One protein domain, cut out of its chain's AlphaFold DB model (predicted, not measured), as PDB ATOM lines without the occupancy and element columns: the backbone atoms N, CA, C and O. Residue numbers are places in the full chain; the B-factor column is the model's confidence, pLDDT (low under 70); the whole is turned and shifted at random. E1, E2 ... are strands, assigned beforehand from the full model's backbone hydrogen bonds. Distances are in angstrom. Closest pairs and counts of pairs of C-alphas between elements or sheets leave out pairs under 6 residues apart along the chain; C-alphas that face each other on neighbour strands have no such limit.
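AT A GLANCE: This is residues 2 to 47 of the 115 residues of the protein "CxxC_CXXC_SSSS domain-containing protein" of Armatimonadetes bacterium Cent15-Ar3 (UniProt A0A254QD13). The model has little regular structure: a small antiparallel sheet with E1 in the middle, between E2 and E3, and two long loops, of which residues 24 to 40 fold back over one face of the sheet. The printed part has 46 residues with no named helix and three strands, E1, E2, E3 along the chain, in sheet order E2, E1, E3; the class is all strand, with 14 residues in named elements. It is compact, with radius of gyration of the C-alphas 10.0 A and spans of 29 by 21 by 15 A.

IN THESE COORDINATES: Find C-alpha 3 at (186.048, 256.757, 254.634), where E1, residues 3 to 8, begins its 17.1 A run. E2 is residues 20 to 23, 10.3 A. E3, residues 41 to 44, 9.3 A, ends at (196.462, 258.602, 257.937).

HOW THE PARTS SIT: Look first at the hairpin of E1 and E2, antiparallel at 147 degrees, with N 4 and O 22 2.9 A apart. E3 is antiparallel to E1 at 132 degrees, with N 44 and O 5 2.8 A apart; both pairs are within hydrogen-bond range. E2 and E3 are apart.

THE WHOLE: The C-alphas farthest apart, Phe 14 and Gly 27, stand 30.3 A apart. Both links are long, the printed part has no cut, and no printed residue is under 70 in pLDDT.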
ATOM      1  N   PRO A   2     182.142 259.651 255.564       88.38
ATOM      2  CA  PRO A   2     183.443 259.525 254.909       88.38
ATOM      3  C   PRO A   2     184.141 258.205 255.248       88.38
ATOM      4  O   PRO A   2     183.853 257.572 256.264       88.38
ATOM      5  N   ILE A   3     185.089 257.835 254.392       90.94
ATOM      6  CA  ILE A   3     186.048 256.757 254.634       90.94
ATOM      7  C   ILE A   3     187.324 257.397 255.179       90.94
ATOM      8  O   ILE A   3     187.809 258.386 254.625       90.94
ATOM      9  N   TYR A   4     187.857 256.846 256.264       91.56
ATOM     10  CA  TYR A   4     189.165 257.206 256.799       91.56
ATOM     11  C   TYR A   4     190.101 256.008 256.778       91.56
ATOM     12  O   TYR A   4     189.677 254.871 256.978       91.56
ATOM     13  N   GLU A   5     191.384 256.289 256.584       92.06
ATOM     14  CA  GLU A   5     192.440 255.286 256.589       92.06
ATOM     15  C   GLU A   5     193.207 255.300 257.910       92.06
ATOM     16  O   GLU A   5     193.464 256.363 258.485       92.06
ATOM     17  N   TYR A   6     193.604 254.115 258.367       92.69
ATOM     18  CA  TYR A   6     194.399 253.921 259.575       92.69
ATOM     19  C   TYR A   6     195.555 252.948 259.326       92.69
ATOM     20  O   TYR A   6     195.436 252.023 258.523       92.69
ATOM     21  N   GLU A   7     196.660 253.152 260.041       92.06
ATOM     22  CA  GLU A   7     197.879 252.339 259.958       92.06
ATOM     23  C   GLU A   7     198.408 252.026 261.373       92.06
ATOM     24  O   GLU A   7     198.312 252.901 262.245       92.06
ATOM     25  N   PRO A   8     198.942 250.814 261.635       93.50
ATOM     26  CA  PRO A   8     199.578 250.468 262.899       93.50
ATOM     27  C   PRO A   8     200.721 251.418 263.253       93.50
ATOM     28  O   PRO A   8     201.468 251.870 262.386       93.50
ATOM     29  N   VAL A   9     200.866 251.722 264.542       89.00
ATOM     30  CA  VAL A   9     201.939 252.609 265.018       89.00
ATOM     31  C   VAL A   9     203.235 251.842 265.269       89.00
ATOM     32  O   VAL A   9     204.292 252.282 264.821       89.00
ATOM     33  N   ASP A  10     203.146 250.705 265.962       84.62
ATOM     34  CA  ASP A  10     204.329 250.030 266.509       84.62
ATOM     35  C   ASP A  10     204.871 248.910 265.621       84.62
ATOM     36  O   ASP A  10     206.082 248.721 265.516       84.62
ATOM     37  N   ARG A  11     203.979 248.114 265.021       85.25
ATOM     38  CA  ARG A  11     204.355 246.922 264.257       85.25
ATOM     39  C   ARG A  11     203.379 246.627 263.138       85.25
ATOM     40  O   ARG A  11     202.185 246.894 263.267       85.25
ATOM     41  N   ASP A  12     203.892 245.967 262.110       85.50
ATOM     42  CA  ASP A  12     203.071 245.416 261.043       85.50
ATOM     43  C   ASP A  12     202.024 244.448 261.602       85.50
ATOM     44  O   ASP A  12     202.274 243.647 262.514       85.50
ATOM     45  N   CYS A  13     200.822 244.535 261.046       85.19
ATOM     46  CA  CYS A  13     199.763 243.607 261.369       85.19
ATOM     47  C   CYS A  13     199.904 242.361 260.494       85.19
ATOM     48  O   CYS A  13     199.866 242.441 259.273       85.19
ATOM     49  N   PHE A  14     199.996 241.185 261.115       86.56
ATOM     50  CA  PHE A  14     200.016 239.914 260.379       86.56
ATOM     51  C   PHE A  14     198.617 239.410 259.981       86.56
ATOM     52  O   PHE A  14     198.511 238.447 259.229       86.56
ATOM     53  N   MET A  15     197.547 240.025 260.503       86.56
ATOM     54  CA  MET A  15     196.155 239.633 260.223       86.56
ATOM     55  C   MET A  15     195.450 240.574 259.244       86.56
ATOM     56  O   MET A  15     194.656 240.127 258.423       86.56
ATOM     57  N   CYS A  16     195.714 241.874 259.346       86.50
ATOM     58  CA  CYS A  16     195.117 242.891 258.493       86.50
ATOM     59  C   CYS A  16     196.126 243.338 257.434       86.50
ATOM     60  O   CYS A  16     197.329 243.313 257.699       86.50
ATOM     61  N   PRO A  17     195.670 243.839 256.275       80.00
ATOM     62  CA  PRO A  17     196.521 244.709 255.480       80.00
ATOM     63  C   PRO A  17     196.965 245.866 256.384       80.00
ATOM     64  O   PRO A  17     196.137 246.450 257.082       80.00
ATOM     65  N   ASN A  18     198.262 246.185 256.407       86.38
ATOM     66  CA  ASN A  18     198.843 247.239 257.253       86.38
ATOM     67  C   ASN A  18     198.122 248.595 257.153       86.38
ATOM     68  O   ASN A  18     198.305 249.456 257.999       86.38
ATOM     69  N   ARG A  19     197.289 248.801 256.136       88.94
ATOM     70  CA  ARG A  19     196.393 249.941 256.017       88.94
ATOM     71  C   ARG A  19     194.956 249.445 255.971       88.94
ATOM     72  O   ARG A  19     194.628 248.591 255.149       88.94
ATOM     73  N   ILE A  20     194.117 249.993 256.842       90.69
ATOM     74  CA  ILE A  20     192.689 249.676 256.908       90.69
ATOM     75  C   ILE A  20     191.856 250.903 256.559       90.69
ATOM     76  O   ILE A  20     192.237 252.030 256.874       90.69
ATOM     77  N   GLU A  21     190.693 250.666 255.968       91.56
ATOM     78  CA  GLU A  21     189.704 251.688 255.638       91.56
ATOM     79  C   GLU A  21     188.468 251.492 256.517       91.56
ATOM     80  O   GLU A  21     187.937 250.386 256.618       91.56
ATOM     81  N   VAL A  22     188.009 252.560 257.171       91.31
ATOM     82  CA  VAL A  22     186.845 252.526 258.063       91.31
ATOM     83  C   VAL A  22     185.885 253.653 257.703       91.31
ATOM     84  O   VAL A  22     186.284 254.811 257.565       91.31
ATOM     85  N   ILE A  23     184.603 253.315 257.562       91.88
ATOM     86  CA  ILE A  23     183.523 254.291 257.391       91.88
ATOM     87  C   ILE A  23     183.200 254.881 258.762       91.88
ATOM     88  O   ILE A  23     182.849 254.151 259.684       91.88
ATOM     89  N   GLN A  24     183.303 256.200 258.889       90.38
ATOM     90  CA  GLN A  24     183.119 256.896 260.158       90.38
ATOM     91  C   GLN A  24     182.281 258.167 259.967       90.38
ATOM     92  O   GLN A  24     182.215 258.734 258.876       90.38
ATOM     93  N   GLU A  25     181.617 258.629 261.024       92.44
ATOM     94  CA  GLU A  25     180.893 259.902 261.022       92.44
ATOM     95  C   GLU A  25     181.837 261.117 260.993       92.44
ATOM     96  O   GLU A  25     182.975 261.059 261.453       92.44
ATOM     97  N   ILE A  26     181.347 262.251 260.471       86.69
ATOM     98  CA  ILE A  26     182.147 263.467 260.198       86.69
ATOM     99  C   ILE A  26     182.633 264.193 261.474       86.69
ATOM    100  O   ILE A  26     183.487 265.068 261.381       86.69
ATOM    101  N   GLY A  27     182.167 263.819 262.666       87.88
ATOM    102  CA  GLY A  27     182.586 264.425 263.940       87.88
ATOM    103  C   GLY A  27     183.122 263.439 264.978       87.88
ATOM    104  O   GLY A  27     183.370 263.843 266.107       87.88
ATOM    105  N   ALA A  28     183.259 262.160 264.629       89.69
ATOM    106  CA  ALA A  28     183.707 261.148 265.576       89.69
ATOM    107  C   ALA A  28     185.235 261.179 265.752       89.69
ATOM    108  O   ALA A  28     185.984 261.426 264.802       89.69
ATOM    109  N   ASP A  29     185.690 260.889 266.971       91.69
ATOM    110  CA  ASP A  29     187.112 260.846 267.315       91.69
ATOM    111  C   ASP A  29     187.860 259.759 266.541       91.69
ATOM    112  O   ASP A  29     187.330 258.679 266.272       91.69
ATOM    113  N   ALA A  30     189.124 260.014 266.205       91.81
ATOM    114  CA  ALA A  30     189.955 259.024 265.532       91.81
ATOM    115  C   ALA A  30     190.103 257.744 266.376       91.81
ATOM    116  O   ALA A  30     190.346 257.806 267.585       91.81
ATOM    117  N   TYR A  31     190.003 256.581 265.729       91.81
ATOM    118  CA  TYR A  31     190.218 255.305 266.404       91.81
ATOM    119  C   TYR A  31     191.654 255.195 266.921       91.81
ATOM    120  O   TYR A  31     192.604 255.461 266.188       91.81
ATOM    121  N   LYS A  32     191.789 254.771 268.182       92.81
ATOM    122  CA  LYS A  32     193.079 254.423 268.798       92.81
ATOM    123  C   LYS A  32     193.469 252.973 268.522       92.81
ATOM    124  O   LYS A  32     194.646 252.679 268.386       92.81
ATOM    125  N   PHE A  33     192.476 252.094 268.393       92.62
ATOM    126  CA  PHE A  33     192.665 250.666 268.159       92.62
ATOM    127  C   PHE A  33     191.981 250.230 266.866       92.62
ATOM    128  O   PHE A  33     190.882 250.689 266.548       92.62
ATOM    129  N   CYS A  34     192.615 249.317 266.136       91.00
ATOM    130  CA  CYS A  34     192.035 248.694 264.957       91.00
ATOM    131  C   CYS A  34     190.777 247.893 265.347       91.00
ATOM    132  O   CYS A  34     190.878 247.003 266.195       91.00
ATOM    133  N   PRO A  35     189.618 248.113 264.700       89.19
ATOM    134  CA  PRO A  35     188.389 247.381 265.013       89.19
ATOM    135  C   PRO A  35     188.450 245.888 264.646       89.19
ATOM    136  O   PRO A  35     187.622 245.117 265.119       89.19
ATOM    137  N   TYR A  36     189.418 245.471 263.823       89.00
ATOM    138  CA  TYR A  36     189.571 244.080 263.382       89.00
ATOM    139  C   TYR A  36     190.546 243.276 264.250       89.00
ATOM    140  O   TYR A  36     190.262 242.133 264.591       89.00
ATOM    141  N   CYS A  37     191.701 243.854 264.603       89.19
ATOM    142  CA  CYS A  37     192.781 243.142 265.299       89.19
ATOM    143  C   CYS A  37     193.153 243.720 266.672       89.19
ATOM    144  O   CYS A  37     193.950 243.107 267.379       89.19
ATOM    145  N   GLY A  38     192.620 244.886 267.050       89.56
ATOM    146  CA  GLY A  38     192.879 245.530 268.341       89.56
ATOM    147  C   GLY A  38     194.254 246.192 268.495       89.56
ATOM    148  O   GLY A  38     194.564 246.671 269.578       89.56
ATOM    149  N   LEU A  39     195.082 246.229 267.445       91.44
ATOM    150  CA  LEU A  39     196.377 246.923 267.466       91.44
ATOM    151  C   LEU A  39     196.215 248.439 267.562       91.44
ATOM    152  O   LEU A  39     195.254 248.985 267.020       91.44
ATOM    153  N   ASP A  40     197.191 249.106 268.177       94.12
ATOM    154  CA  ASP A  40     197.284 250.564 268.183       94.12
ATOM    155  C   ASP A  40     197.480 251.109 266.764       94.12
ATOM    156  O   ASP A  40     198.409 250.724 266.045       94.12
ATOM    157  N   VAL A  41     196.589 252.015 266.361       94.00
ATOM    158  CA  VAL A  41     196.557 252.616 265.025       94.00
ATOM    159  C   VAL A  41     196.508 254.136 265.092       94.00
ATOM    160  O   VAL A  41     195.994 254.734 266.035       94.00
ATOM    161  N   LYS A  42     197.011 254.774 264.036       93.00
ATOM    162  CA  LYS A  42     196.890 256.216 263.805       93.00
ATOM    163  C   LYS A  42     196.138 256.483 262.509       93.00
ATOM    164  O   LYS A  42     196.282 255.743 261.537       93.00
ATOM    165  N   LYS A  43     195.364 257.568 262.487       92.31
ATOM    166  CA  LYS A  43     194.682 258.045 261.281       92.31
ATOM    167  C   LYS A  43     195.707 258.575 260.284       92.31
ATOM    168  O   LYS A  43     196.561 259.383 260.648       92.31
ATOM    169  N   VAL A  44     195.598 258.155 259.031       90.69
ATOM    170  CA  VAL A  44     196.462 258.602 257.937       90.69
ATOM    171  C   VAL A  44     195.635 259.396 256.932       90.69
ATOM    172  O   VAL A  44     194.441 259.159 256.746       90.69
ATOM    173  N   VAL A  45     196.263 260.388 256.301       84.44
ATOM    174  CA  VAL A  45     195.652 261.114 255.186       84.44
ATOM    175  C   VAL A  45     195.574 260.164 253.994       84.44
ATOM    176  O   VAL A  45     196.603 259.656 253.550       84.44
ATOM    177  N   SER A  46     194.363 259.931 253.491       80.00
ATOM    178  CA  SER A  46     194.125 259.061 252.338       80.00
ATOM    179  C   SER A  46     194.889 259.560 251.117       80.00
ATOM    180  O   SER A  46     194.817 260.750 250.781       80.00
ATOM    181  N   SER A  47     195.582 258.663 250.417       71.19
ATOM    182  CA  SER A  47     196.241 259.010 249.160       71.19
ATOM    183  C   SER A  47     195.189 259.186 248.067       71.19
ATOM    184  O   SER A  47     194.735 258.221 247.456       71.19
TER     185      SER A  47